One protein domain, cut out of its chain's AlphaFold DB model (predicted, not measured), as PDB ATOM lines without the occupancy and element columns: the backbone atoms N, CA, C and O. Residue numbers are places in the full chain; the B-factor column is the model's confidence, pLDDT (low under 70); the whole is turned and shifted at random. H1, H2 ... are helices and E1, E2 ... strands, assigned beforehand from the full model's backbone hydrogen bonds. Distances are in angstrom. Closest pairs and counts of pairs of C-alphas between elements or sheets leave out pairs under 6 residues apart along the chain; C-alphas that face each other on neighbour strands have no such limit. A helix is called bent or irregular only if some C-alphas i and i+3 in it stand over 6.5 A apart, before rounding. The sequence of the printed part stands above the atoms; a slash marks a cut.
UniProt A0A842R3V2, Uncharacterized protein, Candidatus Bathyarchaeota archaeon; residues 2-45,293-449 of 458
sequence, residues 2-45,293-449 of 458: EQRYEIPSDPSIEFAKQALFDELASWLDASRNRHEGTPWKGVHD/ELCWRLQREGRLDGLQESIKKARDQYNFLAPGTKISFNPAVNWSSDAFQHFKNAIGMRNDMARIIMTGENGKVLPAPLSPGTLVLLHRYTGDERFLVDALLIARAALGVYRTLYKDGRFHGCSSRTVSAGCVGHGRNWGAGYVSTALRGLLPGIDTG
ATOM      1  N   GLU A   2     -26.849 -39.439  -8.976       58.28
ATOM      2  CA  GLU A   2     -27.363 -38.059  -8.975       58.28
ATOM      3  C   GLU A   2     -27.701 -37.682  -7.538       58.28
ATOM      4  O   GLU A   2     -28.565 -38.308  -6.925       58.28
ATOM      5  N   GLN A   3     -26.995 -36.701  -6.988       71.12
ATOM      6  CA  GLN A   3     -27.241 -36.269  -5.624       71.12
ATOM      7  C   GLN A   3     -28.498 -35.403  -5.582       71.12
ATOM      8  O   GLN A   3     -28.658 -34.473  -6.377       71.12
ATOM      9  N   ARG A   4     -29.416 -35.764  -4.685       81.50
ATOM     10  CA  ARG A   4     -30.727 -35.133  -4.534       81.50
ATOM     11  C   ARG A   4     -30.916 -34.769  -3.071       81.50
ATOM     12  O   ARG A   4     -30.632 -35.587  -2.201       81.50
ATOM     13  N   TYR A   5     -31.386 -33.557  -2.827       85.94
ATOM     14  CA  TYR A   5     -31.859 -33.126  -1.520       85.94
ATOM     15  C   TYR A   5     -33.379 -33.254  -1.482       85.94
ATOM     16  O   TYR A   5     -34.034 -32.847  -2.438       85.94
ATOM     17  N   GLU A   6     -33.929 -33.813  -0.410       88.50
ATOM     18  CA  GLU A   6     -35.369 -33.998  -0.235       88.50
ATOM     19  C   GLU A   6     -35.920 -32.984   0.771       88.50
ATOM     20  O   GLU A   6     -35.355 -32.803   1.851       88.50
ATOM     21  N   ILE A   7     -37.005 -32.303   0.394       88.31
ATOM     22  CA  ILE A   7     -37.678 -31.306   1.224       88.31
ATOM     23  C   ILE A   7     -38.316 -32.004   2.438       88.31
ATOM     24  O   ILE A   7     -39.071 -32.965   2.253       88.31
ATOM     25  N   PRO A   8     -38.018 -31.538   3.665       85.62
ATOM     26  CA  PRO A   8     -38.523 -32.120   4.906       85.62
ATOM     27  C   PRO A   8     -40.042 -31.941   5.050       85.62
ATOM     28  O   PRO A   8     -40.660 -31.124   4.371       85.62
ATOM     29  N   SER A   9     -40.640 -32.689   5.977       79.88
ATOM     30  CA  SER A   9     -42.057 -32.557   6.337       79.88
ATOM     31  C   SER A   9     -42.365 -31.379   7.267       79.88
ATOM     32  O   SER A   9     -43.526 -30.988   7.345       79.88
ATOM     33  N   ASP A  10     -41.365 -30.831   7.967       81.94
ATOM     34  CA  ASP A  10     -41.507 -29.669   8.854       81.94
ATOM     35  C   ASP A  10     -41.410 -28.361   8.045       81.94
ATOM     36  O   ASP A  10     -40.354 -28.089   7.463       81.94
ATOM     37  N   PRO A  11     -42.483 -27.548   7.991       76.31
ATOM     38  CA  PRO A  11     -42.503 -26.301   7.240       76.31
ATOM     39  C   PRO A  11     -42.134 -25.074   8.093       76.31
ATOM     40  O   PRO A  11     -42.431 -23.950   7.689       76.31
ATOM     41  N   SER A  12     -41.571 -25.241   9.294       92.50
ATOM     42  CA  SER A  12     -41.269 -24.112  10.177       92.50
ATOM     43  C   SER A  12     -40.001 -23.357   9.772       92.50
ATOM     44  O   SER A  12     -39.008 -23.924   9.308       92.50
ATOM     45  N   ILE A  13     -40.024 -22.042  10.000       93.94
ATOM     46  CA  ILE A  13     -38.870 -21.169   9.764       93.94
ATOM     47  C   ILE A  13     -37.675 -21.549  10.640       93.94
ATOM     48  O   ILE A  13     -36.556 -21.578  10.137       93.94
ATOM     49  N   GLU A  14     -37.896 -21.905  11.910       94.94
ATOM     50  CA  GLU A  14     -36.812 -22.297  12.817       94.94
ATOM     51  C   GLU A  14     -36.148 -23.601  12.372       94.94
ATOM     52  O   GLU A  14     -34.920 -23.682  12.377       94.94
ATOM     53  N   PHE A  15     -36.920 -24.582  11.883       94.88
ATOM     54  CA  PHE A  15     -36.342 -25.779  11.279       94.88
ATOM     55  C   PHE A  15     -35.500 -25.425  10.048       94.88
ATOM     56  O   PHE A  15     -34.334 -25.813   9.961       94.88
ATOM     57  N   ALA A  16     -36.069 -24.686   9.089       96.12
ATOM     58  CA  ALA A  16     -35.388 -24.366   7.834       96.12
ATOM     59  C   ALA A  16     -34.099 -23.559   8.068       96.12
ATOM     60  O   ALA A  16     -33.068 -23.832   7.447       96.12
ATOM     61  N   LYS A  17     -34.150 -22.613   9.009       96.25
ATOM     62  CA  LYS A  17     -33.023 -21.803   9.473       96.25
ATOM     63  C   LYS A  17     -31.943 -22.659  10.125       96.25
ATOM     64  O   LYS A  17     -30.807 -22.633   9.655       96.25
ATOM     65  N   GLN A  18     -32.285 -23.445  11.151       96.25
ATOM     66  CA  GLN A  18     -31.314 -24.293  11.848       96.25
ATOM     67  C   GLN A  18     -30.654 -25.275  10.880       96.25
ATOM     68  O   GLN A  18     -29.438 -25.427  10.864       96.25
ATOM     69  N   ALA A  19     -31.442 -25.872   9.993       95.25
ATOM     70  CA  ALA A  19     -30.937 -26.845   9.048       95.25
ATOM     71  C   ALA A  19     -29.992 -26.251   7.987       95.25
ATOM     72  O   ALA A  19     -29.092 -26.945   7.508       95.25
ATOM     73  N   LEU A  20     -30.194 -24.990   7.587       96.69
ATOM     74  CA  LEU A  20     -29.245 -24.266   6.737       96.69
ATOM     75  C   LEU A  20     -27.970 -23.904   7.514       96.69
ATOM     76  O   LEU A  20     -26.875 -24.026   6.964       96.69
ATOM     77  N   PHE A  21     -28.092 -23.496   8.778       96.50
ATOM     78  CA  PHE A  21     -26.941 -23.209   9.634       96.50
ATOM     79  C   PHE A  21     -26.073 -24.440   9.888       96.50
ATOM     80  O   PHE A  21     -24.859 -24.345   9.740       96.50
ATOM     81  N   ASP A  22     -26.668 -25.601  10.155       95.62
ATOM     82  CA  ASP A  22     -25.926 -26.855  10.331       95.62
ATOM     83  C   ASP A  22     -25.153 -27.238   9.056       95.62
ATOM     84  O   ASP A  22     -23.993 -27.655   9.103       95.62
ATOM     85  N   GLU A  23     -25.777 -27.058   7.887       96.06
ATOM     86  CA  GLU A  23     -25.147 -27.312   6.588       96.06
ATOM     87  C   GLU A  23     -23.969 -26.351   6.333       96.06
ATOM     88  O   GLU A  23     -22.915 -26.770   5.841       96.06
ATOM     89  N   LEU A  24     -24.123 -25.076   6.706       96.00
ATOM     90  CA  LEU A  24     -23.069 -24.061   6.636       96.00
ATOM     91  C   LEU A  24     -21.919 -24.356   7.594       96.00
ATOM     92  O   LEU A  24     -20.777 -24.374   7.142       96.00
ATOM     93  N   ALA A  25     -22.199 -24.643   8.864       94.88
ATOM     94  CA  ALA A  25     -21.200 -25.011   9.866       94.88
ATOM     95  C   ALA A  25     -20.395 -26.241   9.415       94.88
ATOM     96  O   ALA A  25     -19.165 -26.226   9.389       94.88
ATOM     97  N   SER A  26     -21.082 -27.270   8.910       94.88
ATOM     98  CA  SER A  26     -20.434 -28.456   8.346       94.88
ATOM     99  C   SER A  26     -19.523 -28.123   7.158       94.88
ATOM    100  O   SER A  26     -18.447 -28.713   6.995       94.88
ATOM    101  N   TRP A  27     -19.936 -27.204   6.280       95.38
ATOM    102  CA  TRP A  27     -19.093 -26.760   5.173       95.38
ATOM    103  C   TRP A  27     -17.891 -25.949   5.649       95.38
ATOM    104  O   TRP A  27     -16.783 -26.208   5.173       95.38
ATOM    105  N   LEU A  28     -18.110 -25.011   6.571       94.50
ATOM    106  CA  LEU A  28     -17.099 -24.163   7.194       94.50
ATOM    107  C   LEU A  28     -15.984 -25.016   7.783       94.50
ATOM    108  O   LEU A  28     -14.842 -24.900   7.338       94.50
ATOM    109  N   ASP A  29     -16.324 -25.942   8.676       94.38
ATOM    110  CA  ASP A  29     -15.375 -26.852   9.320       94.38
ATOM    111  C   ASP A  29     -14.569 -27.643   8.287       94.38
ATOM    112  O   ASP A  29     -13.336 -27.658   8.298       94.38
ATOM    113  N   ALA A  30     -15.261 -28.256   7.322       95.31
ATOM    114  CA  ALA A  30     -14.608 -29.047   6.290       95.31
ATOM    115  C   ALA A  30     -13.702 -28.189   5.386       95.31
ATOM    116  O   ALA A  30     -12.649 -28.652   4.945       95.31
ATOM    117  N   SER A  31     -14.110 -26.956   5.081       95.25
ATOM    118  CA  SER A  31     -13.340 -26.008   4.277       95.25
ATOM    119  C   SER A  31     -12.114 -25.507   5.036       95.25
ATOM    120  O   SER A  31     -11.023 -25.496   4.464       95.25
ATOM    121  N   ARG A  32     -12.247 -25.152   6.320       94.81
ATOM    122  CA  ARG A  32     -11.108 -24.786   7.171       94.81
ATOM    123  C   ARG A  32     -10.084 -25.910   7.200       94.81
ATOM    124  O   ARG A  32      -8.963 -25.684   6.765       94.81
ATOM    125  N   ASN A  33     -10.499 -27.135   7.522       94.62
ATOM    126  CA  ASN A  33      -9.605 -28.299   7.570       94.62
ATOM    127  C   ASN A  33      -8.873 -28.557   6.239       94.62
ATOM    128  O   ASN A  33      -7.727 -28.997   6.228       94.62
ATOM    129  N   ARG A  34      -9.513 -28.286   5.091       94.69
ATOM    130  CA  ARG A  34      -8.876 -28.436   3.767       94.69
ATOM    131  C   ARG A  34      -7.822 -27.376   3.467       94.69
ATOM    132  O   ARG A  34      -6.918 -27.637   2.671       94.69
ATOM    133  N   HIS A  35      -7.986 -26.169   3.998       93.94
ATOM    134  CA  HIS A  35      -7.193 -25.007   3.596       93.94
ATOM    135  C   HIS A  35      -6.291 -24.479   4.715       93.94
ATOM    136  O   HIS A  35      -5.393 -23.696   4.419       93.94
ATOM    137  N   GLU A  36      -6.467 -24.878   5.969       91.62
ATOM    138  CA  GLU A  36      -5.591 -24.545   7.099       91.62
ATOM    139  C   GLU A  36      -4.112 -24.819   6.783       91.62
ATOM    140  O   GLU A  36      -3.771 -25.767   6.072       91.62
ATOM    141  N   GLY A  37      -3.232 -23.910   7.214       89.00
ATOM    142  CA  GLY A  37      -1.790 -23.977   6.956       89.00
ATOM    143  C   GLY A  37      -1.356 -23.890   5.484       89.00
ATOM    144  O   GLY A  37      -0.158 -23.893   5.191       89.00
ATOM    145  N   THR A  38      -2.277 -23.807   4.523       92.19
ATOM    146  CA  THR A  38      -1.891 -23.774   3.110       92.19
ATOM    147  C   THR A  38      -1.329 -22.402   2.706       92.19
ATOM    148  O   THR A  38      -1.891 -21.361   3.055       92.19
ATOM    149  N   PRO A  39      -0.249 -22.354   1.904       91.62
ATOM    150  CA  PRO A  39       0.368 -21.090   1.518       91.62
ATOM    151  C   PRO A  39      -0.499 -20.317   0.522       91.62
ATOM    152  O   PRO A  39      -1.083 -20.910  -0.388       91.62
ATOM    153  N   TRP A  40      -0.504 -18.988   0.640       93.31
ATOM    154  CA  TRP A  40      -1.139 -18.104  -0.336       93.31
ATOM    155  C   TRP A  40      -0.397 -18.155  -1.676       93.31
ATOM    156  O   TRP A  40       0.807 -17.877  -1.748       93.31
ATOM    157  N   LYS A  41      -1.097 -18.511  -2.752       91.06
ATOM    158  CA  LYS A  41      -0.522 -18.669  -4.099       91.06
ATOM    159  C   LYS A  41      -0.620 -17.404  -4.942       91.06
ATOM    160  O   LYS A  41       0.119 -17.276  -5.920       91.06
ATOM    161  N   GLY A  42      -1.472 -16.458  -4.560       84.62
ATOM    162  CA  GLY A  42      -1.604 -15.194  -5.274       84.62
ATOM    163  C   GLY A  42      -2.519 -15.262  -6.483       84.62
ATOM    164  O   GLY A  42      -2.326 -14.499  -7.433       84.62
ATOM    165  N   VAL A  43      -3.482 -16.185  -6.476       84.81
ATOM    166  CA  VAL A  43      -4.589 -16.123  -7.435       84.81
ATOM    167  C   VAL A  43      -5.448 -14.904  -7.080       84.81
ATOM    168  O   VAL A  43      -5.585 -14.558  -5.907       84.81
ATOM    169  N   HIS A  44      -5.959 -14.208  -8.097       74.94
ATOM    170  CA  HIS A  44      -6.625 -12.907  -7.950       74.94
ATOM    171  C   HIS A  44      -7.838 -12.940  -7.005       74.94
ATOM    172  O   HIS A  44      -8.170 -11.920  -6.403       74.94
ATOM    173  N   ASP A  45      -8.440 -14.114  -6.825       77.31
ATOM    174  CA  ASP A  45      -9.639 -14.346  -6.036       77.31
ATOM    175  C   ASP A  45      -9.425 -15.344  -4.875       77.31
ATOM    176  O   ASP A  45     -10.390 -15.885  -4.338       77.31
ATOM    177  N   GLU A 293     -33.419  -8.394  -4.087       90.56
ATOM    178  CA  GLU A 293     -32.812  -7.419  -3.175       90.56
ATOM    179  C   GLU A 293     -32.849  -5.988  -3.728       90.56
ATOM    180  O   GLU A 293     -33.263  -5.057  -3.037       90.56
ATOM    181  N   LEU A 294     -32.482  -5.801  -5.000       94.69
ATOM    182  CA  LEU A 294     -32.483  -4.478  -5.630       94.69
ATOM    183  C   LEU A 294     -33.901  -3.905  -5.772       94.69
ATOM    184  O   LEU A 294     -34.101  -2.714  -5.544       94.69
ATOM    185  N   CYS A 295     -34.886  -4.744  -6.109       95.81
ATOM    186  CA  CYS A 295     -36.288  -4.334  -6.167       95.81
ATOM    187  C   CYS A 295     -36.814  -3.956  -4.782       95.81
ATOM    188  O   CYS A 295     -37.500  -2.948  -4.664       95.81
ATOM    189  N   TRP A 296     -36.458  -4.712  -3.736       92.94
ATOM    190  CA  TRP A 296     -36.841  -4.379  -2.364       92.94
ATOM    191  C   TRP A 296     -36.336  -2.991  -1.950       92.94
ATOM    192  O   TRP A 296     -37.107  -2.176  -1.446       92.94
ATOM    193  N   ARG A 297     -35.059  -2.687  -2.205       92.81
ATOM    194  CA  ARG A 297     -34.481  -1.378  -1.858       92.81
ATOM    195  C   ARG A 297     -35.115  -0.236  -2.629       92.81
ATOM    196  O   ARG A 297     -35.492   0.762  -2.033       92.81
ATOM    197  N   LEU A 298     -35.275  -0.394  -3.941       95.19
ATOM    198  CA  LEU A 298     -35.938   0.617  -4.764       95.19
ATOM    199  C   LEU A 298     -37.391   0.836  -4.319       95.19
ATOM    200  O   LEU A 298     -37.844   1.974  -4.252       95.19
ATOM    201  N   GLN A 299     -38.099  -0.225  -3.930       93.25
ATOM    202  CA  GLN A 299     -39.456  -0.109  -3.406       93.25
ATOM    203  C   GLN A 299     -39.523   0.669  -2.085       93.25
ATOM    204  O   GLN A 299     -40.454   1.450  -1.895       93.25
ATOM    205  N   ARG A 300     -38.550   0.490  -1.180       91.62
ATOM    206  CA  ARG A 300     -38.465   1.267   0.072       91.62
ATOM    207  C   ARG A 300     -38.305   2.767  -0.179       91.62
ATOM    208  O   ARG A 300     -38.823   3.559   0.598       91.62
ATOM    209  N   GLU A 301     -37.661   3.131  -1.283       93.75
ATOM    210  CA  GLU A 301     -37.526   4.513  -1.763       93.75
ATOM    211  C   GLU A 301     -38.738   4.992  -2.589       93.75
ATOM    212  O   GLU A 301     -38.705   6.066  -3.190       93.75
ATOM    213  N   GLY A 302     -39.812   4.196  -2.669       93.06
ATOM    214  CA  GLY A 302     -41.010   4.524  -3.445       93.06
ATOM    215  C   GLY A 302     -40.790   4.516  -4.961       93.06
ATOM    216  O   GLY A 302     -41.463   5.255  -5.675       93.06
ATOM    217  N   ARG A 303     -39.833   3.720  -5.455       93.75
ATOM    218  CA  ARG A 303     -39.442   3.630  -6.874       93.75
ATOM    219  C   ARG A 303     -39.914   2.332  -7.534       93.75
ATOM    220  O   ARG A 303     -40.376   1.410  -6.862       93.75
ATOM    221  N   LEU A 304     -39.704   2.262  -8.852       88.00
ATOM    222  CA  LEU A 304     -40.070   1.192  -9.786       88.00
ATOM    223  C   LEU A 304     -41.571   1.066 -10.058       88.00
ATOM    224  O   LEU A 304     -42.250   0.159  -9.564       88.00
ATOM    225  N   ASP A 305     -42.056   1.916 -10.961       87.69
ATOM    226  CA  ASP A 305     -43.367   1.746 -11.587       87.69
ATOM    227  C   ASP A 305     -43.508   0.341 -12.193       87.69
ATOM    228  O   ASP A 305     -42.604  -0.177 -12.852       87.69
ATOM    229  N   GLY A 306     -44.654  -0.304 -11.967       88.38
ATOM    230  CA  GLY A 306     -44.919  -1.655 -12.469       88.38
ATOM    231  C   GLY A 306     -44.313  -2.794 -11.636       88.38
ATOM    232  O   GLY A 306     -44.509  -3.970 -11.957       88.38
ATOM    233  N   LEU A 307     -43.561  -2.502 -10.564       94.25
ATOM    234  CA  LEU A 307     -43.006  -3.547  -9.694       94.25
ATOM    235  C   LEU A 307     -44.105  -4.408  -9.058       94.25
ATOM    236  O   LEU A 307     -43.925  -5.618  -8.922       94.25
ATOM    237  N   GLN A 308     -45.250  -3.809  -8.725       94.06
ATOM    238  CA  GLN A 308     -46.385  -4.501  -8.111       94.06
ATOM    239  C   GLN A 308     -46.930  -5.618  -9.006       94.06
ATOM    240  O   GLN A 308     -47.187  -6.728  -8.537       94.06
ATOM    241  N   GLU A 309     -47.039  -5.370 -10.308       96.06
ATOM    242  CA  GLU A 309     -47.450  -6.356 -11.304       96.06
ATOM    243  C   GLU A 309     -46.438  -7.500 -11.406       96.06
ATOM    244  O   GLU A 309     -46.833  -8.666 -11.467       96.06
ATOM    245  N   SER A 310     -45.138  -7.192 -11.376       96.69
ATOM    246  CA  SER A 310     -44.079  -8.209 -11.398       96.69
ATOM    247  C   SER A 310     -44.053  -9.057 -10.123       96.69
ATOM    248  O   SER A 310     -43.932 -10.280 -10.214       96.69
ATOM    249  N   ILE A 311     -44.235  -8.441  -8.949       96.38
ATOM    250  CA  ILE A 311     -44.378  -9.129  -7.654       96.38
ATOM    251  C   ILE A 311     -45.604 -10.041  -7.680       96.38
ATOM    252  O   ILE A 311     -45.494 -11.229  -7.374       96.38
ATOM    253  N   LYS A 312     -46.758  -9.516  -8.107       96.38
ATOM    254  CA  LYS A 312     -47.998 -10.285  -8.236       96.38
ATOM    255  C   LYS A 312     -47.813 -11.475  -9.174       96.38
ATOM    256  O   LYS A 312     -48.152 -12.591  -8.804       96.38
ATOM    257  N   LYS A 313     -47.220 -11.267 -10.351       96.25
ATOM    258  CA  LYS A 313     -46.944 -12.340 -11.315       96.25
ATOM    259  C   LYS A 313     -46.037 -13.420 -10.726       96.25
ATOM    260  O   LYS A 313     -46.337 -14.597 -10.890       96.25
ATOM    261  N   ALA A 314     -44.946 -13.041 -10.057       96.25
ATOM    262  CA  ALA A 314     -44.046 -14.002  -9.423       96.25
ATOM    263  C   ALA A 314     -44.774 -14.807  -8.336       96.25
ATOM    264  O   ALA A 314     -44.684 -16.032  -8.322       96.25
ATOM    265  N   ARG A 315     -45.552 -14.130  -7.486       96.38
ATOM    266  CA  ARG A 315     -46.359 -14.751  -6.432       96.38
ATOM    267  C   ARG A 315     -47.384 -15.735  -6.991       96.38
ATOM    268  O   ARG A 315     -47.442 -16.870  -6.540       96.38
ATOM    269  N   ASP A 316     -48.164 -15.313  -7.981       94.75
ATOM    270  CA  ASP A 316     -49.266 -16.102  -8.540       94.75
ATOM    271  C   ASP A 316     -48.755 -17.323  -9.345       94.75
ATOM    272  O   ASP A 316     -49.489 -18.287  -9.549       94.75
ATOM    273  N   GLN A 317     -47.493 -17.306  -9.795       91.31
ATOM    274  CA  GLN A 317     -46.836 -18.436 -10.469       91.31
ATOM    275  C   GLN A 317     -46.137 -19.408  -9.509       91.31
ATOM    276  O   GLN A 317     -45.735 -20.496  -9.936       91.31
ATOM    277  N   TYR A 318     -45.949 -19.027  -8.244       94.56
ATOM    278  CA  TYR A 318     -45.182 -19.829  -7.305       94.56
ATOM    279  C   TYR A 318     -46.030 -20.924  -6.668       94.56
ATOM    280  O   TYR A 318     -47.077 -20.665  -6.080       94.56
ATOM    281  N   ASN A 319     -45.530 -22.155  -6.746       91.94
ATOM    282  CA  ASN A 319     -46.051 -23.272  -5.974       91.94
ATOM    283  C   ASN A 319     -45.073 -23.547  -4.836       91.94
ATOM    284  O   ASN A 319     -43.904 -23.834  -5.105       91.94
ATOM    285  N   PHE A 320     -45.563 -23.463  -3.599       93.44
ATOM    286  CA  PHE A 320     -44.771 -23.771  -2.412       93.44
ATOM    287  C   PHE A 320     -44.232 -25.201  -2.459       93.44
ATOM    288  O   PHE A 320     -44.852 -26.105  -3.037       93.44
ATOM    289  N   LEU A 321     -43.069 -25.401  -1.848       92.12
ATOM    290  CA  LEU A 321     -42.411 -26.700  -1.811       92.12
ATOM    291  C   LEU A 321     -43.244 -27.694  -0.997       92.12
ATOM    292  O   LEU A 321     -43.544 -27.480   0.174       92.12
ATOM    293  N   ALA A 322     -43.602 -28.813  -1.623       91.50
ATOM    294  CA  ALA A 322     -44.241 -29.921  -0.924       91.50
ATOM    295  C   ALA A 322     -43.176 -30.833  -0.282       91.50
ATOM    296  O   ALA A 322     -42.127 -31.052  -0.908       91.50
ATOM    297  N   PRO A 323     -43.444 -31.428   0.895       90.25
ATOM    298  CA  PRO A 323     -42.614 -32.496   1.449       90.25
ATOM    299  C   PRO A 323     -42.334 -33.598   0.418       90.25
ATOM    300  O   PRO A 323     -43.180 -33.896  -0.426       90.25
ATOM    301  N   GLY A 324     -41.128 -34.168   0.438       88.62
ATOM    302  CA  GLY A 324     -40.714 -35.189  -0.536       88.62
ATOM    303  C   GLY A 324     -40.305 -34.637  -1.910       88.62
ATOM    304  O   GLY A 324     -39.802 -35.385  -2.757       88.62
ATOM    305  N   THR A 325     -40.460 -33.329  -2.154       92.44
ATOM    306  CA  THR A 325     -39.889 -32.675  -3.341       92.44
ATOM    307  C   THR A 325     -38.372 -32.817  -3.319       92.44
ATOM    308  O   THR A 325     -37.722 -32.547  -2.315       92.44
ATOM    309  N   LYS A 326     -37.787 -33.220  -4.444       92.88
ATOM    310  CA  LYS A 326     -36.347 -33.421  -4.599       92.88
ATOM    311  C   LYS A 326     -35.735 -32.314  -5.443       92.88
ATOM    312  O   LYS A 326     -36.222 -32.043  -6.540       92.88
ATOM    313  N   ILE A 327     -34.650 -31.722  -4.953       92.75
ATOM    314  CA  ILE A 327     -33.854 -30.700  -5.640       92.75
ATOM    315  C   ILE A 327     -32.499 -31.299  -6.025       92.75
ATOM    316  O   ILE A 327     -31.812 -31.904  -5.199       92.75
ATOM    317  N   SER A 328     -32.104 -31.123  -7.283       91.75
ATOM    318  CA  SER A 328     -30.787 -31.500  -7.798       91.75
ATOM    319  C   SER A 328     -30.256 -30.471  -8.793       91.75
ATOM    320  O   SER A 328     -30.954 -29.531  -9.181       91.75
ATOM    321  N   PHE A 329     -28.997 -30.641  -9.201       90.81
ATOM    322  CA  PHE A 329     -28.327 -29.743 -10.132       90.81
ATOM    323  C   PHE A 329     -27.678 -30.519 -11.274       90.81
ATOM    324  O   PHE A 329     -26.922 -31.462 -11.048       90.81
ATOM    325  N   ASN A 330     -27.938 -30.089 -12.508       89.50
ATOM    326  CA  ASN A 330     -27.281 -30.613 -13.699       89.50
ATOM    327  C   ASN A 330     -26.142 -29.668 -14.135       89.50
ATOM    328  O   ASN A 330     -26.427 -28.576 -14.634       89.50
ATOM    329  N   PRO A 331     -24.863 -30.060 -13.983       85.00
ATOM    330  CA  PRO A 331     -23.713 -29.240 -14.376       85.00
ATOM    331  C   PRO A 331     -23.420 -29.261 -15.888       85.00
ATOM    332  O   PRO A 331     -22.665 -28.423 -16.386       85.00
ATOM    333  N   ALA A 332     -23.985 -30.218 -16.631       81.94
ATOM    334  CA  ALA A 332     -23.708 -30.474 -18.044       81.94
ATOM    335  C   ALA A 332     -24.755 -29.824 -18.965       81.94
ATOM    336  O   ALA A 332     -25.261 -30.440 -19.905       81.94
ATOM    337  N   VAL A 333     -25.116 -28.572 -18.683       81.00
ATOM    338  CA  VAL A 333     -26.155 -27.856 -19.430       81.00
ATOM    339  C   VAL A 333     -25.520 -27.039 -20.540       81.00
ATOM    340  O   VAL A 333     -24.660 -26.193 -20.301       81.00
ATOM    341  N   ASN A 334     -25.987 -27.256 -21.767       80.06
ATOM    342  CA  ASN A 334     -25.666 -26.362 -22.865       80.06
ATOM    343  C   ASN A 334     -26.646 -25.181 -22.886       80.06
ATOM    344  O   ASN A 334     -27.655 -25.201 -23.599       80.06
ATOM    345  N   TRP A 335     -26.311 -24.131 -22.138       78.94
ATOM    346  CA  TRP A 335     -27.080 -22.880 -22.079       78.94
ATOM    347  C   TRP A 335     -27.150 -22.131 -23.414       78.94
ATOM    348  O   TRP A 335     -27.964 -21.228 -23.570       78.94
ATOM    349  N   SER A 336     -26.323 -22.511 -24.394       72.38
ATOM    350  CA  SER A 336     -26.357 -21.933 -25.738       72.38
ATOM    351  C   SER A 336     -27.347 -22.612 -26.693       72.38
ATOM    352  O   SER A 336     -27.492 -22.152 -27.824       72.38
ATOM    353  N   SER A 337     -28.018 -23.686 -26.259       75.94
ATOM    354  CA  SER A 337     -29.023 -24.388 -27.069       75.94
ATOM    355  C   SER A 337     -30.348 -23.627 -27.157       75.94
ATOM    356  O   SER A 337     -30.692 -22.836 -26.275       75.94
ATOM    357  N   ASP A 338     -31.123 -23.906 -28.209       68.56
ATOM    358  CA  ASP A 338     -32.389 -23.210 -28.472       68.56
ATOM    359  C   ASP A 338     -33.415 -23.358 -27.337       68.56
ATOM    360  O   ASP A 338     -34.198 -22.445 -27.073       68.56
ATOM    361  N   ALA A 339     -33.334 -24.459 -26.583       70.88
ATOM    362  CA  ALA A 339     -34.182 -24.733 -25.426       70.88
ATOM    363  C   ALA A 339     -34.064 -23.684 -24.300       70.88
ATOM    364  O   ALA A 339     -34.982 -23.550 -23.490       70.88
ATOM    365  N   PHE A 340     -32.969 -22.918 -24.249       77.81
ATOM    366  CA  PHE A 340     -32.710 -21.923 -23.202       77.81
ATOM    367  C   PHE A 340     -32.649 -20.484 -23.728       77.81
ATOM    368  O   PHE A 340     -32.197 -19.592 -23.013       77.81
ATOM    369  N   GLN A 341     -33.148 -20.213 -24.943       74.62
ATOM    370  CA  GLN A 341     -33.138 -18.849 -25.494       74.62
ATOM    371  C   GLN A 341     -33.863 -17.825 -24.609       74.62
ATOM    372  O   GLN A 341     -33.460 -16.667 -24.584       74.62
ATOM    373  N   HIS A 342     -34.877 -18.238 -23.845       74.56
ATOM    374  CA  HIS A 342     -35.600 -17.360 -22.919       74.56
ATOM    375  C   HIS A 342     -34.756 -16.894 -21.718       74.56
ATOM    376  O   HIS A 342     -35.075 -15.874 -21.115       74.56
ATOM    377  N   PHE A 343     -33.659 -17.591 -21.396       78.62
ATOM    378  CA  PHE A 343     -32.681 -17.165 -20.386       78.62
ATOM    379  C   PHE A 343     -31.569 -16.280 -20.957       78.62
ATOM    380  O   PHE A 343     -30.701 -15.796 -20.225       78.62
ATOM    381  N   LYS A 344     -31.548 -16.060 -22.272       73.62
ATOM    382  CA  LYS A 344     -30.549 -15.195 -22.890       73.62
ATOM    383  C   LYS A 344     -30.735 -13.766 -22.376       73.62
ATOM    384  O   LYS A 344     -31.827 -13.217 -22.459       73.62
ATOM    385  N   ASN A 345     -29.652 -13.167 -21.883       77.50
ATOM    386  CA  ASN A 345     -29.639 -11.836 -21.257       77.50
ATOM    387  C   ASN A 345     -30.468 -11.738 -19.962       77.50
ATOM    388  O   ASN A 345     -30.770 -10.627 -19.522       77.50
ATOM    389  N   ALA A 346     -30.845 -12.870 -19.360       87.94
ATOM    390  CA  ALA A 346     -31.484 -12.858 -18.057       87.94
ATOM    391  C   ALA A 346     -30.468 -12.543 -16.953       87.94
ATOM    392  O   ALA A 346     -29.295 -12.928 -17.029       87.94
ATOM    393  N   ILE A 347     -30.939 -11.847 -15.920       91.31
ATOM    394  CA  ILE A 347     -30.118 -11.470 -14.772       91.31
ATOM    395  C   ILE A 347     -29.556 -12.719 -14.093       91.31
ATOM    396  O   ILE A 347     -30.280 -13.674 -13.815       91.31
ATOM    397  N   GLY A 348     -28.245 -12.700 -13.849       87.19
ATOM    398  CA  GLY A 348     -27.547 -13.767 -13.143       87.19
ATOM    399  C   GLY A 348     -27.232 -15.012 -13.965       87.19
ATOM    400  O   GLY A 348     -26.647 -15.950 -13.432       87.19
ATOM    401  N   MET A 349     -27.552 -15.042 -15.261       86.75
ATOM    402  CA  MET A 349     -27.248 -16.202 -16.101       86.75
ATOM    403  C   MET A 349     -25.781 -16.249 -16.544       86.75
ATOM    404  O   MET A 349     -25.188 -15.244 -16.942       86.75
ATOM    405  N   ARG A 350     -25.202 -17.454 -16.554       83.31
ATOM    406  CA  ARG A 350     -23.861 -17.750 -17.079       83.31
ATOM    407  C   ARG A 350     -23.838 -19.053 -17.866       83.31
ATOM    408  O   ARG A 350     -24.621 -19.956 -17.623       83.31
ATOM    409  N   ASN A 351     -22.869 -19.183 -18.769       80.25
ATOM    410  CA  ASN A 351     -22.725 -20.389 -19.589       80.25
ATOM    411  C   ASN A 351     -22.189 -21.605 -18.816       80.25
ATOM    412  O   ASN A 351     -22.327 -22.726 -19.293       80.25
ATOM    413  N   ASP A 352     -21.533 -21.407 -17.670       83.69
ATOM    414  CA  ASP A 352     -20.911 -22.479 -16.886       83.69
ATOM    415  C   ASP A 352     -21.767 -22.970 -15.703       83.69
ATOM    416  O   ASP A 352     -21.366 -23.933 -15.044       83.69
ATOM    417  N   MET A 353     -22.932 -22.352 -15.460       87.12
ATOM    418  CA  MET A 353     -23.774 -22.615 -14.286       87.12
ATOM    419  C   MET A 353     -24.505 -23.957 -14.363       87.12
ATOM    420  O   MET A 353     -24.795 -24.467 -15.445       87.12
ATOM    421  N   ALA A 354     -24.849 -24.525 -13.208       89.19
ATOM    422  CA  ALA A 354     -25.686 -25.715 -13.164       89.19
ATOM    423  C   ALA A 354     -27.177 -25.371 -13.274       89.19
ATOM    424  O   ALA A 354     -27.649 -24.361 -12.743       89.19
ATOM    425  N   ARG A 355     -27.943 -26.244 -13.935       90.56
ATOM    426  CA  ARG A 355     -29.403 -26.135 -13.980       90.56
ATOM    427  C   ARG A 355     -30.014 -26.750 -12.728       90.56
ATOM    428  O   ARG A 355     -29.749 -27.917 -12.465       90.56
ATOM    429  N   ILE A 356     -30.867 -26.010 -12.025       91.50
ATOM    430  CA  ILE A 356     -31.676 -26.556 -10.936       91.50
ATOM    431  C   ILE A 356     -32.787 -27.429 -11.524       91.50
ATOM    432  O   ILE A 356     -33.431 -27.066 -12.516       91.50
ATOM    433  N   ILE A 357     -32.981 -28.603 -10.940       92.56
ATOM    434  CA  ILE A 357     -34.027 -29.549 -11.308       92.56
ATOM    435  C   ILE A 357     -34.826 -29.845 -10.049       92.56
ATOM    436  O   ILE A 357     -34.265 -30.229  -9.026       92.56
ATOM    437  N   MET A 358     -36.139 -29.671 -10.150       93.38
ATOM    438  CA  MET A 358     -37.081 -30.085  -9.125       93.38
ATOM    439  C   MET A 358     -37.876 -31.282  -9.622       93.38
ATOM    440  O   MET A 358     -38.373 -31.284 -10.750       93.38
ATOM    441  N   THR A 359     -38.016 -32.290  -8.775       93.75
ATOM    442  CA  THR A 359     -38.862 -33.458  -9.032       93.75
ATOM    443  C   THR A 359     -39.782 -33.685  -7.847       93.75
ATOM    444  O   THR A 359     -39.311 -33.686  -6.714       93.75
ATOM    445  N   GLY A 360     -41.074 -33.883  -8.099       91.38
ATOM    446  CA  GLY A 360     -42.018 -34.284  -7.057       91.38
ATOM    447  C   GLY A 360     -41.761 -35.714  -6.577       91.38
ATOM    448  O   GLY A 360     -40.957 -36.445  -7.162       91.38
ATOM    449  N   GLU A 361     -42.487 -36.136  -5.544       85.44
ATOM    450  CA  GLU A 361     -42.370 -37.478  -4.954       85.44
ATOM    451  C   GLU A 361     -42.599 -38.602  -5.985       85.44
ATOM    452  O   GLU A 361     -41.877 -39.596  -6.015       85.44
ATOM    453  N   ASN A 362     -43.525 -38.387  -6.926       87.12
ATOM    454  CA  ASN A 362     -43.818 -39.302  -8.036       87.12
ATOM    455  C   ASN A 362     -42.766 -39.295  -9.169       87.12
ATOM    456  O   ASN A 362     -42.989 -39.895 -10.220       87.12
ATOM    457  N   GLY A 363     -41.655 -38.571  -9.008       86.88
ATOM    458  CA  GLY A 363     -40.594 -38.441 -10.008       86.88
ATOM    459  C   GLY A 363     -40.902 -37.481 -11.164       86.88
ATOM    460  O   GLY A 363     -40.049 -37.292 -12.032       86.88
ATOM    461  N   LYS A 364     -42.078 -36.838 -11.191       91.88
ATOM    462  CA  LYS A 364     -42.424 -35.842 -12.215       91.88
ATOM    463  C   LYS A 364     -41.553 -34.598 -12.054       91.88
ATOM    464  O   LYS A 364     -41.458 -34.041 -10.963       91.88
ATOM    465  N   VAL A 365     -40.973 -34.125 -13.158       91.06
ATOM    466  CA  VAL A 365     -40.243 -32.851 -13.189       91.06
ATOM    467  C   VAL A 365     -41.220 -31.696 -12.966       91.06
ATOM    468  O   VAL A 365     -42.231 -31.578 -13.662       91.06
ATOM    469  N   LEU A 366     -40.904 -30.855 -11.988       91.69
ATOM    470  CA  LEU A 366     -41.643 -29.645 -11.643       91.69
ATOM    471  C   LEU A 366     -40.993 -28.420 -12.313       91.69
ATOM    472  O   LEU A 366     -39.822 -28.481 -12.711       91.69
ATOM    473  N   PRO A 367     -41.723 -27.298 -12.451       90.12
ATOM    474  CA  PRO A 367     -41.113 -26.019 -12.800       90.12
ATOM    475  C   PRO A 367     -39.958 -25.679 -11.849       90.12
ATOM    476  O   PRO A 367     -39.987 -26.041 -10.674       90.12
ATOM    477  N   ALA A 368     -38.939 -24.988 -12.362       88.38
ATOM    478  CA  ALA A 368     -37.871 -24.469 -11.512       88.38
ATOM    479  C   ALA A 368     -38.456 -23.477 -10.486       88.38
ATOM    480  O   ALA A 368     -39.426 -22.785 -10.814       88.38
ATOM    481  N   PRO A 369     -37.887 -23.391  -9.272       92.44
ATOM    482  CA  PRO A 369     -38.420 -22.503  -8.254       92.44
ATOM    483  C   PRO A 369     -38.096 -21.049  -8.604       92.44
ATOM    484  O   PRO A 369     -37.255 -20.772  -9.461       92.44
ATOM    485  N   LEU A 370     -38.721 -20.107  -7.901       95.62
ATOM    486  CA  LEU A 370     -38.210 -18.740  -7.856       95.62
ATOM    487  C   LEU A 370     -36.837 -18.711  -7.176       95.62
ATOM    488  O   LEU A 370     -36.516 -19.576  -6.359       95.62
ATOM    489  N   SER A 371     -36.030 -17.696  -7.490       95.69
ATOM    490  CA  SER A 371     -34.769 -17.491  -6.773       95.69
ATOM    491  C   SER A 371     -35.030 -17.180  -5.286       95.69
ATOM    492  O   SER A 371     -35.985 -16.458  -4.989       95.69
ATOM    493  N   PRO A 372     -34.178 -17.635  -4.346       96.75
ATOM    494  CA  PRO A 372     -34.221 -17.207  -2.948       96.75
ATOM    495  C   PRO A 372     -34.310 -15.687  -2.749       96.75
ATOM    496  O   PRO A 372     -35.069 -15.239  -1.899       96.75
ATOM    497  N   GLY A 373     -33.634 -14.882  -3.580       95.44
ATOM    498  CA  GLY A 373     -33.759 -13.421  -3.530       95.44
ATOM    499  C   GLY A 373     -35.181 -12.935  -3.835       95.44
ATOM    500  O   GLY A 373     -35.707 -12.079  -3.127       95.44
ATOM    501  N   THR A 374     -35.842 -13.515  -4.844       97.19
ATOM    502  CA  THR A 374     -37.258 -13.231  -5.136       97.19
ATOM    503  C   THR A 374     -38.162 -13.673  -3.986       97.19
ATOM    504  O   THR A 374     -39.072 -12.943  -3.611       97.19
ATOM    505  N   LEU A 375     -37.931 -14.855  -3.416       97.94
ATOM    506  CA  LEU A 375     -38.742 -15.367  -2.309       97.94
ATOM    507  C   LEU A 375     -38.627 -14.477  -1.065       97.94
ATOM    508  O   LEU A 375     -39.636 -14.160  -0.443       97.94
ATOM    509  N   VAL A 376     -37.429 -13.978  -0.758       96.75
ATOM    510  CA  VAL A 376     -37.229 -12.999   0.319       96.75
ATOM    511  C   VAL A 376     -37.936 -11.673   0.025       96.75
ATOM    512  O   VAL A 376     -38.556 -11.112   0.927       96.75
ATOM    513  N   LEU A 377     -37.927 -11.191  -1.224       96.00
ATOM    514  CA  LEU A 377     -38.744 -10.035  -1.623       96.00
ATOM    515  C   LEU A 377     -40.238 -10.293  -1.368       96.00
ATOM    516  O   LEU A 377     -40.908  -9.443  -0.788       96.00
ATOM    517  N   LEU A 378     -40.761 -11.458  -1.766       97.06
ATOM    518  CA  LEU A 378     -42.168 -11.816  -1.551       97.06
ATOM    519  C   LEU A 378     -42.513 -11.904  -0.063       97.06
ATOM    520  O   LEU A 378     -43.556 -11.392   0.340       97.06
ATOM    521  N   HIS A 379     -41.634 -12.487   0.752       96.12
ATOM    522  CA  HIS A 379     -41.782 -12.511   2.204       96.12
ATOM    523  C   HIS A 379     -41.882 -11.089   2.773       96.12
ATOM    524  O   HIS A 379     -42.862 -10.762   3.434       96.12
ATOM    525  N   ARG A 380     -40.922 -10.212   2.454       93.56
ATOM    526  CA  ARG A 380     -40.900  -8.823   2.945       93.56
ATOM    527  C   ARG A 380     -42.108  -8.014   2.477       93.56
ATOM    528  O   ARG A 380     -42.610  -7.174   3.215       93.56
ATOM    529  N   TYR A 381     -42.581  -8.272   1.259       93.31
ATOM    530  CA  TYR A 381     -43.727  -7.581   0.680       93.31
ATOM    531  C   TYR A 381     -45.070  -8.043   1.268       93.31
ATOM    532  O   TYR A 381     -45.966  -7.230   1.476       93.31
ATOM    533  N   THR A 382     -45.238  -9.347   1.504       94.50
ATOM    534  CA  THR A 382     -46.528  -9.937   1.915       94.50
ATOM    535  C   THR A 382     -46.649 -10.209   3.412       94.50
ATOM    536  O   THR A 382     -47.765 -10.350   3.904       94.50
ATOM    537  N   GLY A 383     -45.528 -10.338   4.122       94.12
ATOM    538  CA  GLY A 383     -45.471 -10.871   5.484       94.12
ATOM    539  C   GLY A 383     -45.644 -12.393   5.577       94.12
ATOM    540  O   GLY A 383     -45.650 -12.929   6.679       94.12
ATOM    541  N   ASP A 384     -45.786 -13.112   4.457       95.75
ATOM    542  CA  ASP A 384     -45.979 -14.565   4.459       95.75
ATOM    543  C   ASP A 384     -44.637 -15.289   4.650       95.75
ATOM    544  O   ASP A 384     -43.754 -15.267   3.785       95.75
ATOM    545  N   GLU A 385     -44.465 -15.918   5.811       96.00
ATOM    546  CA  GLU A 385     -43.235 -16.621   6.197       96.00
ATOM    547  C   GLU A 385     -42.937 -17.841   5.323       96.00
ATOM    548  O   GLU A 385     -41.774 -18.230   5.201       96.00
ATOM    549  N   ARG A 386     -43.937 -18.416   4.645       96.00
ATOM    550  CA  ARG A 386     -43.738 -19.601   3.794       96.00
ATOM    551  C   ARG A 386     -42.752 -19.339   2.658       96.00
ATOM    552  O   ARG A 386     -41.995 -20.230   2.290       96.00
ATOM    553  N   PHE A 387     -42.704 -18.111   2.131       97.50
ATOM    554  CA  PHE A 387     -41.701 -17.750   1.126       97.50
ATOM    555  C   PHE A 387     -40.280 -17.780   1.699       97.50
ATOM    556  O   PHE A 387     -39.359 -18.238   1.027       97.50
ATOM    557  N   LEU A 388     -40.094 -17.316   2.938       97.12
ATOM    558  CA  LEU A 388     -38.790 -17.333   3.597       97.12
ATOM    559  C   LEU A 388     -38.362 -18.762   3.949       97.12
ATOM    560  O   LEU A 388     -37.209 -19.120   3.719       97.12
ATOM    561  N   VAL A 389     -39.292 -19.599   4.419       97.56
ATOM    562  CA  VAL A 389     -39.062 -21.039   4.628       97.56
ATOM    563  C   VAL A 389     -38.541 -21.688   3.345       97.56
ATOM    564  O   VAL A 389     -37.463 -22.285   3.351       97.56
ATOM    565  N   ASP A 390     -39.241 -21.511   2.223       97.25
ATOM    566  CA  ASP A 390     -38.829 -22.105   0.951       97.25
ATOM    567  C   ASP A 390     -37.490 -21.540   0.448       97.25
ATOM    568  O   ASP A 390     -36.669 -22.290  -0.088       97.25
ATOM    569  N   ALA A 391     -37.215 -20.249   0.666       97.62
ATOM    570  CA  ALA A 391     -35.921 -19.647   0.341       97.62
ATOM    571  C   ALA A 391     -34.769 -20.334   1.096       97.62
ATOM    572  O   ALA A 391     -33.752 -20.678   0.486       97.62
ATOM    573  N   LEU A 392     -34.942 -20.573   2.401       97.94
ATOM    574  CA  LEU A 392     -33.963 -21.244   3.261       97.94
ATOM    575  C   LEU A 392     -33.781 -22.719   2.871       97.94
ATOM    576  O   LEU A 392     -32.648 -23.198   2.785       97.94
ATOM    577  N   LEU A 393     -34.868 -23.432   2.564       96.62
ATOM    578  CA  LEU A 393     -34.814 -24.833   2.130       96.62
ATOM    579  C   LEU A 393     -34.131 -24.991   0.765       96.62
ATOM    580  O   LEU A 393     -33.293 -25.881   0.595       96.62
ATOM    581  N   ILE A 394     -34.419 -24.108  -0.197       96.25
ATOM    582  CA  ILE A 394     -33.727 -24.082  -1.495       96.25
ATOM    583  C   ILE A 394     -32.245 -23.759  -1.302       96.25
ATOM    584  O   ILE A 394     -31.398 -24.400  -1.927       96.25
ATOM    585  N   ALA A 395     -31.912 -22.799  -0.436       97.25
ATOM    586  CA  ALA A 395     -30.529 -22.455  -0.127       97.25
ATOM    587  C   ALA A 395     -29.760 -23.637   0.475       97.25
ATOM    588  O   ALA A 395     -28.654 -23.940   0.021       97.25
ATOM    589  N   ARG A 396     -30.365 -24.352   1.431       96.44
ATOM    590  CA  ARG A 396     -29.793 -25.566   2.028       96.44
ATOM    591  C   ARG A 396     -29.572 -26.647   0.974       96.44
ATOM    592  O   ARG A 396     -28.483 -27.214   0.895       96.44
ATOM    593  N   ALA A 397     -30.578 -26.903   0.140       94.75
ATOM    594  CA  ALA A 397     -30.494 -27.882  -0.938       94.75
ATOM    595  C   ALA A 397     -29.369 -27.549  -1.927       94.75
ATOM    596  O   ALA A 397     -28.574 -28.417  -2.295       94.75
ATOM    597  N   ALA A 398     -29.281 -26.282  -2.338       95.06
ATOM    598  CA  ALA A 398     -28.242 -25.796  -3.232       95.06
ATOM    599  C   ALA A 398     -26.852 -25.971  -2.617       95.06
ATOM    600  O   ALA A 398     -25.984 -26.550  -3.268       95.06
ATOM    601  N   LEU A 399     -26.653 -25.549  -1.365       96.38
ATOM    602  CA  LEU A 399     -25.384 -25.705  -0.656       96.38
ATOM    603  C   LEU A 399     -24.959 -27.177  -0.577       96.38
ATOM    604  O   LEU A 399     -23.850 -27.510  -1.001       96.38
ATOM    605  N   GLY A 400     -25.851 -28.063  -0.129       94.81
ATOM    606  CA  GLY A 400     -25.560 -29.492  -0.004       94.81
ATOM    607  C   GLY A 400     -25.142 -30.129  -1.330       94.81
ATOM    608  O   GLY A 400     -24.135 -30.836  -1.400       94.81
ATOM    609  N   VAL A 401     -25.850 -29.825  -2.422       92.44
ATOM    610  CA  VAL A 401     -25.485 -30.341  -3.751       92.44
ATOM    611  C   VAL A 401     -24.180 -29.710  -4.250       92.44
ATOM    612  O   VAL A 401     -23.302 -30.416  -4.746       92.44
ATOM    613  N   TYR A 402     -23.979 -28.404  -4.078       94.44
ATOM    614  CA  TYR A 402     -22.755 -27.729  -4.518       94.44
ATOM    615  C   TYR A 402     -21.501 -28.261  -3.820       94.44
ATOM    616  O   TYR A 402     -20.495 -28.485  -4.495       94.44
ATOM    617  N   ARG A 403     -21.563 -28.529  -2.510       94.44
ATOM    618  CA  ARG A 403     -20.458 -29.125  -1.730       94.44
ATOM    619  C   ARG A 403     -19.972 -30.457  -2.287       94.44
ATOM    620  O   ARG A 403     -18.816 -30.816  -2.093       94.44
ATOM    621  N   THR A 404     -20.849 -31.188  -2.963       91.56
ATOM    622  CA  THR A 404     -20.518 -32.494  -3.546       91.56
ATOM    623  C   THR A 404     -20.065 -32.434  -4.991       91.56
ATOM    624  O   THR A 404     -19.266 -33.263  -5.420       91.56
ATOM    625  N   LEU A 405     -20.542 -31.444  -5.745       89.69
ATOM    626  CA  LEU A 405     -20.205 -31.291  -7.156       89.69
ATOM    627  C   LEU A 405     -18.923 -30.483  -7.365       89.69
ATOM    628  O   LEU A 405     -18.233 -30.668  -8.371       89.69
ATOM    629  N   TYR A 406     -18.617 -29.565  -6.450       93.31
ATOM    630  CA  TYR A 406     -17.649 -28.505  -6.685       93.31
ATOM    631  C   TYR A 406     -16.655 -28.318  -5.541       93.31
ATOM    632  O   TYR A 406     -16.849 -28.752  -4.411       93.31
ATOM    633  N   LYS A 407     -15.556 -27.629  -5.859       93.94
ATOM    634  CA  LYS A 407     -14.559 -27.176  -4.879       93.94
ATOM    635  C   LYS A 407     -15.022 -25.878  -4.216       93.94
ATOM    636  O   LYS A 407     -15.842 -25.159  -4.778       93.94
ATOM    637  N   ASP A 408     -14.426 -25.527  -3.077       94.12
ATOM    638  CA  ASP A 408     -14.841 -24.360  -2.276       94.12
ATOM    639  C   ASP A 408     -14.830 -23.032  -3.044       94.12
ATOM    640  O   ASP A 408     -15.716 -22.208  -2.861       94.12
ATOM    641  N   GLY A 409     -13.859 -22.853  -3.943       92.44
ATOM    642  CA  GLY A 409     -13.724 -21.650  -4.773       92.44
ATOM    643  C   GLY A 409     -12.382 -20.939  -4.653       92.44
ATOM    644  O   GLY A 409     -12.121 -20.015  -5.402       92.44
ATOM    645  N   ARG A 410     -11.472 -21.423  -3.806       91.69
ATOM    646  CA  ARG A 410     -10.150 -20.815  -3.581       91.69
ATOM    647  C   ARG A 410      -9.314 -20.491  -4.833       91.69
ATOM    648  O   ARG A 410      -8.480 -19.608  -4.782       91.69
ATOM    649  N   PHE A 411      -9.442 -21.222  -5.936       86.62
ATOM    650  CA  PHE A 411      -8.619 -20.958  -7.130       86.62
ATOM    651  C   PHE A 411      -9.384 -20.288  -8.269       86.62
ATOM    652  O   PHE A 411      -8.772 -20.025  -9.303       86.62
ATOM    653  N   HIS A 412     -10.701 -20.113  -8.119       82.38
ATOM    654  CA  HIS A 412     -11.539 -19.465  -9.120       82.38
ATOM    655  C   HIS A 412     -12.943 -19.136  -8.567       82.38
ATOM    656  O   HIS A 412     -13.950 -19.677  -9.030       82.38
ATOM    657  N   GLY A 413     -13.016 -18.307  -7.528       74.75
ATOM    658  CA  GLY A 413     -14.239 -17.965  -6.798       74.75
ATOM    659  C   GLY A 413     -15.290 -17.265  -7.660       74.75
ATOM    660  O   GLY A 413     -16.483 -17.420  -7.419       74.75
ATOM    661  N   CYS A 414     -14.880 -16.580  -8.731       79.00
ATOM    662  CA  CYS A 414     -15.812 -15.926  -9.652       79.00
ATOM    663  C   CYS A 414     -16.522 -16.893 -10.630       79.00
ATOM    664  O   CYS A 414     -17.481 -16.485 -11.302       79.00
ATOM    665  N   SER A 415     -16.107 -18.170 -10.709       87.12
ATOM    666  CA  SER A 415     -16.785 -19.213 -11.497       87.12
ATOM    667  C   SER A 415     -18.062 -19.697 -10.816       87.12
ATOM    668  O   SER A 415     -18.107 -19.881  -9.607       87.12
ATOM    669  N   SER A 416     -19.078 -20.029 -11.614       87.81
ATOM    670  CA  SER A 416     -20.331 -20.619 -11.116       87.81
ATOM    671  C   SER A 416     -20.203 -22.062 -10.594       87.81
ATOM    672  O   SER A 416     -21.160 -22.591 -10.029       87.81
ATOM    673  N   ARG A 417     -19.038 -22.702 -10.778       91.38
ATOM    674  CA  ARG A 417     -18.751 -24.103 -10.416       91.38
ATOM    675  C   ARG A 417     -17.929 -24.214  -9.136       91.38
ATOM    676  O   ARG A 417     -16.932 -24.936  -9.074       91.38
ATOM    677  N   THR A 418     -18.328 -23.456  -8.126       93.81
ATOM    678  CA  THR A 418     -17.696 -23.446  -6.806       93.81
ATOM    679  C   THR A 418     -18.765 -23.397  -5.730       93.81
ATOM    680  O   THR A 418     -19.835 -22.838  -5.963       93.81
ATOM    681  N   VAL A 419     -18.483 -23.961  -4.553       95.25
ATOM    682  CA  VAL A 419     -19.408 -23.879  -3.409       95.25
ATOM    683  C   VAL A 419     -19.690 -22.419  -3.067       95.25
ATOM    684  O   VAL A 419     -20.850 -22.036  -2.943       95.25
ATOM    685  N   SER A 420     -18.648 -21.583  -3.044       94.44
ATOM    686  CA  SER A 420     -18.783 -20.145  -2.812       94.44
ATOM    687  C   SER A 420     -19.753 -19.458  -3.770       94.44
ATOM    688  O   SER A 420     -20.598 -18.687  -3.320       94.44
ATOM    689  N   ALA A 421     -19.717 -19.777  -5.065       92.31
ATOM    690  CA  ALA A 421     -20.651 -19.191  -6.018       92.31
ATOM    691  C   ALA A 421     -22.106 -19.618  -5.789       92.31
ATOM    692  O   ALA A 421     -23.017 -18.846  -6.085       92.31
ATOM    693  N   GLY A 422     -22.345 -20.818  -5.255       93.31
ATOM    694  CA  GLY A 422     -23.672 -21.207  -4.774       93.31
ATOM    695  C   GLY A 422     -24.118 -20.352  -3.584       93.31
ATOM    696  O   GLY A 422     -25.274 -19.938  -3.514       93.31
ATOM    697  N   CYS A 423     -23.192 -20.022  -2.682       94.69
ATOM    698  CA  CYS A 423     -23.483 -19.257  -1.472       94.69
ATOM    699  C   CYS A 423     -23.711 -17.763  -1.730       94.69
ATOM    700  O   CYS A 423     -24.788 -17.258  -1.428       94.69
ATOM    701  N   VAL A 424     -22.725 -17.067  -2.301       92.25
ATOM    702  CA  VAL A 424     -22.701 -15.597  -2.475       92.25
ATOM    703  C   VAL A 424     -22.757 -15.144  -3.929       92.25
ATOM    704  O   VAL A 424     -22.669 -13.954  -4.211       92.25
ATOM    705  N   GLY A 425     -22.956 -16.077  -4.858       90.94
ATOM    706  CA  GLY A 425     -23.052 -15.777  -6.278       90.94
ATOM    707  C   GLY A 425     -21.692 -15.738  -6.974       90.94
ATOM    708  O   GLY A 425     -20.631 -15.635  -6.367       90.94
ATOM    709  N   HIS A 426     -21.726 -15.879  -8.295       89.19
ATOM    710  CA  HIS A 426     -20.560 -15.813  -9.182       89.19
ATOM    711  C   HIS A 426     -20.367 -14.394  -9.741       89.19
ATOM    712  O   HIS A 426     -21.156 -13.497  -9.453       89.19
ATOM    713  N   GLY A 427     -19.427 -14.189 -10.674       83.94
ATOM    714  CA  GLY A 427     -19.130 -12.878 -11.291       83.94
ATOM    715  C   GLY A 427     -20.258 -12.202 -12.100       83.94
ATOM    716  O   GLY A 427     -19.999 -11.254 -12.830       83.94
ATOM    717  N   ARG A 428     -21.499 -12.705 -12.021       86.06
ATOM    718  CA  ARG A 428     -22.724 -12.078 -12.571       86.06
ATOM    719  C   ARG A 428     -23.846 -11.878 -11.543       86.06
ATOM    720  O   ARG A 428     -24.865 -11.292 -11.873       86.06
ATOM    721  N   ASN A 429     -23.629 -12.353 -10.320       86.31
ATOM    722  CA  ASN A 429     -24.535 -12.298  -9.180       86.31
ATOM    723  C   ASN A 429     -23.735 -11.784  -7.981       86.31
ATOM    724  O   ASN A 429     -23.506 -12.508  -7.020       86.31
ATOM    725  N   TRP A 430     -23.212 -10.562  -8.093       83.06
ATOM    726  CA  TRP A 430     -22.260 -10.022  -7.127       83.06
ATOM    727  C   TRP A 430     -22.855 -10.012  -5.713       83.06
ATOM    728  O   TRP A 430     -23.741  -9.216  -5.419       83.06
ATOM    729  N   GLY A 431     -22.351 -10.878  -4.830       87.81
ATOM    730  CA  GLY A 431     -22.788 -10.959  -3.436       87.81
ATOM    731  C   GLY A 431     -24.199 -11.518  -3.233       87.81
ATOM    732  O   GLY A 431     -24.669 -11.536  -2.098       87.81
ATOM    733  N   ALA A 432     -24.885 -11.975  -4.279       91.56
ATOM    734  CA  ALA A 432     -26.265 -12.450  -4.220       91.56
ATOM    735  C   ALA A 432     -26.365 -13.889  -4.753       91.56
ATOM    736  O   ALA A 432     -26.688 -14.114  -5.919       91.56
ATOM    737  N   GLY A 433     -26.069 -14.872  -3.902       93.94
ATOM    738  CA  GLY A 433     -26.229 -16.298  -4.202       93.94
ATOM    739  C   GLY A 433     -27.480 -16.890  -3.560       93.94
ATOM    740  O   GLY A 433     -28.313 -16.168  -3.011       93.94
ATOM    741  N   TYR A 434     -27.612 -18.218  -3.603       96.12
ATOM    742  CA  TYR A 434     -28.732 -18.917  -2.966       96.12
ATOM    743  C   TYR A 434     -28.748 -18.674  -1.460       96.12
ATOM    744  O   TYR A 434     -29.786 -18.325  -0.905       96.12
ATOM    745  N   VAL A 435     -27.589 -18.832  -0.820       96.62
ATOM    746  CA  VAL A 435     -27.472 -18.763   0.637       96.62
ATOM    747  C   VAL A 435     -27.500 -17.324   1.128       96.62
ATOM    748  O   VAL A 435     -28.300 -17.011   2.002       96.62
ATOM    749  N   SER A 436     -26.683 -16.435   0.555       94.69
ATOM    750  CA  SER A 436     -26.581 -15.057   1.048       94.69
ATOM    751  C   SER A 436     -27.914 -14.321   0.958       94.69
ATOM    752  O   SER A 436     -28.317 -13.668   1.918       94.69
ATOM    753  N   THR A 437     -28.653 -14.484  -0.145       94.31
ATOM    754  CA  THR A 437     -29.965 -13.838  -0.281       94.31
ATOM    755  C   THR A 437     -31.012 -14.428   0.659       94.31
ATOM    756  O   THR A 437     -31.759 -13.656   1.251       94.31
ATOM    757  N   ALA A 438     -31.030 -15.750   0.876       96.06
ATOM    758  CA  ALA A 438     -31.932 -16.372   1.849       96.06
ATOM    759  C   ALA A 438     -31.645 -15.900   3.285       96.06
ATOM    760  O   ALA A 438     -32.566 -15.509   4.000       96.06
ATOM    761  N   LEU A 439     -30.370 -15.867   3.691       95.19
ATOM    762  CA  LEU A 439     -29.964 -15.430   5.029       95.19
ATOM    763  C   LEU A 439     -30.257 -13.948   5.285       95.19
ATOM    764  O   LEU A 439     -30.663 -13.596   6.389       95.19
ATOM    765  N   ARG A 440     -30.147 -13.073   4.276       92.69
ATOM    766  CA  ARG A 440     -30.586 -11.667   4.396       92.69
ATOM    767  C   ARG A 440     -32.083 -11.530   4.674       92.69
ATOM    768  O   ARG A 440     -32.503 -10.529   5.246       92.69
ATOM    769  N   GLY A 441     -32.891 -12.536   4.335       93.06
ATOM    770  CA  GLY A 441     -34.296 -12.600   4.737       93.06
ATOM    771  C   GLY A 441     -34.502 -12.681   6.252       93.06
ATOM    772  O   GLY A 441     -35.538 -12.235   6.731       93.06
ATOM    773  N   LEU A 442     -33.509 -13.171   7.002       93.38
ATOM    774  CA  LEU A 442     -33.522 -13.239   8.469       93.38
ATOM    775  C   LEU A 442     -33.008 -11.954   9.138       93.38
ATOM    776  O   LEU A 442     -33.151 -11.798  10.349       93.38
ATOM    777  N   LEU A 443     -32.379 -11.052   8.379       87.25
ATOM    778  CA  LEU A 443     -31.756  -9.841   8.906       87.25
ATOM    779  C   LEU A 443     -32.711  -8.644   8.774       87.25
ATOM    780  O   LEU A 443     -33.058  -8.260   7.652       87.25
ATOM    781  N   PRO A 444     -33.107  -7.994   9.883       73.19
ATOM    782  CA  PRO A 444     -33.858  -6.753   9.805       73.19
ATOM    783  C   PRO A 444     -32.932  -5.626   9.331       73.19
ATOM    784  O   PRO A 444     -31.972  -5.265  10.004       73.19
ATOM    785  N   GLY A 445     -33.217  -5.053   8.161       65.81
ATOM    786  CA  GLY A 445     -32.585  -3.809   7.708       65.81
ATOM    787  C   GLY A 445     -31.184  -3.922   7.094       65.81
ATOM    788  O   GLY A 445     -30.629  -2.890   6.724       65.81
ATOM    789  N   ILE A 446     -30.624  -5.127   6.926       63.94
ATOM    790  CA  ILE A 446     -29.408  -5.320   6.117       63.94
ATOM    791  C   ILE A 446     -29.820  -5.618   4.675       63.94
ATOM    792  O   ILE A 446     -30.228  -6.732   4.344       63.94
ATOM    793  N   ASP A 447     -29.682  -4.597   3.832       66.06
ATOM    794  CA  ASP A 447     -29.985  -4.643   2.397       66.06
ATOM    795  C   ASP A 447     -28.765  -4.267   1.531       66.06
ATOM    796  O   ASP A 447     -28.891  -4.031   0.332       66.06
ATOM    797  N   THR A 448     -27.577  -4.134   2.126       67.00
ATOM    798  CA  THR A 448     -26.368  -3.782   1.377       67.00
ATOM    799  C   THR A 448     -25.665  -5.030   0.854       67.00
ATOM    800  O   THR A 448     -25.445  -6.004   1.583       67.00
ATOM    801  N   GLY A 449     -25.277  -4.980  -0.423       67.62
ATOM    802  CA  GLY A 449     -24.424  -5.995  -1.021       67.62
ATOM    803  C   GLY A 449     -23.035  -6.025  -0.378       67.62
ATOM    804  O   GLY A 449     -22.633  -5.133   0.371       67.62
TER     805      GLY A 449
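AT A GLANCE: This is residues 2 to 45 and 293 to 449 of the 458 residues of an uncharacterized protein of Candidatus Bathyarchaeota archaeon (UniProt A0A842R3V2). A ribbon of two antiparallel strands, E1 and E2, packs by E1 on one side of the long helix H6, which forms the core; the longest helix, H1, runs beside H6, while H5 folds back along it and the short H7 and H8 pack on it too. H2 packs on H5, H3 stands crosswise near H5, and residues 337 to 342, of which 338 to 342 belong to H4, stick out from the body. The printed part has 201 residues with eight named helices and two named strands, in the order H1, H2, H3, E1, H4, E2, H5, H6, H7, H8, and its class is mostly helix. It is compact, with a radius of gyration of the C-alphas of 17.1 A, and spans 51 by 43 by 41 A.

IN THESE COORDINATES: Strand E1, residues 326 to 330, begins with C-alpha 326 at (-36.347, -33.421, -4.599) and is 13.1 A long. Strand E2, residues 355 to 359, is 12.9 A long. Helix H6, residues 385 to 405, measures 30.4 A, and helix H1, residues 13 to 35, measures 32.5 A, beginning with C-alpha 13 at (-38.870, -21.169, 9.764). H5 is residues 372 to 382, 15.1 A, and H3 is residues 307 to 317, 15.4 A. The shorter helices are H2, residues 293 to 300; H4, residues 338 to 343; H7, residues 419 to 424; and H8, residues 434 to 440, which ends with C-alpha 440 at (-30.586, -11.667, 4.396). H4 is irregular: C-alphas 339 and 342 are 7.9 A apart.

HOW THE PARTS SIT: E1 and E2 are antiparallel neighbours at 152 degrees, with N 328 and O 357 at 2.9 A and N 330 and O 355 at 2.8 A, both within hydrogen-bond range. Two short pairings, both antiparallel, join residues 5 to 6 with residues 326 to 327 of E1, and residues 358 to 359 of E2 with residues 365 to 366. The closest C-alphas of E1 and H6 are those of Ile 327 and Ala 397, 6.4 A apart; E2 and H6 are only just apart, at 8.5 A. H6 is the hub, touching four helices. It touches H1 at Leu 20 and Arg 396, with C-alphas 4.9 A apart, a shallow tilt of 24 degrees, the same way. H5 and H6 form a helical hairpin at a shallow tilt of 8 degrees, with the C-alphas of Pro 372 and Ala 391 closest at 4.4 A. H6 and H7 form another, made by residues 395 to 403 of H6 alone; the closest C-alphas are those of Tyr 402 and Val 419, 5.2 A. H8 touches H6 at a steep tilt of 40 degrees, opposite ways, with the C-alphas of Ala 395 and Val 435 closest at 4.9 A. H2 touches H5, the C-alphas of Trp 296 and Leu 377 being closest at 6.0 A. H3 and H5 are close but not clearly touching, with the C-alphas of Ile 311 and Leu 378 closest at 7.0 A, only just about perpendicular at 72 degrees. H4 and H6 are apart. Every O i to N i+4 pair is within hydrogen-bond range in H1, H2, H3, H5, H7 and H8; H6 has 16 of 17, and H4 has 0 of 2, with 2 of 3 O i to N i+3 pairs in range.

THE WHOLE: The two C-alphas farthest apart are those of Gly 37 and Gly 306, 52.3 A. Residues 46 to 292 are not printed, and C-alphas 45 and 293 are 24.4 A apart across this cut. The links H4 to E2, E2 to H5 and H6 to H7 are long. The mean pLDDT of the printed part is 89.9; residues 2, 338 and 445 to 449 are under 70.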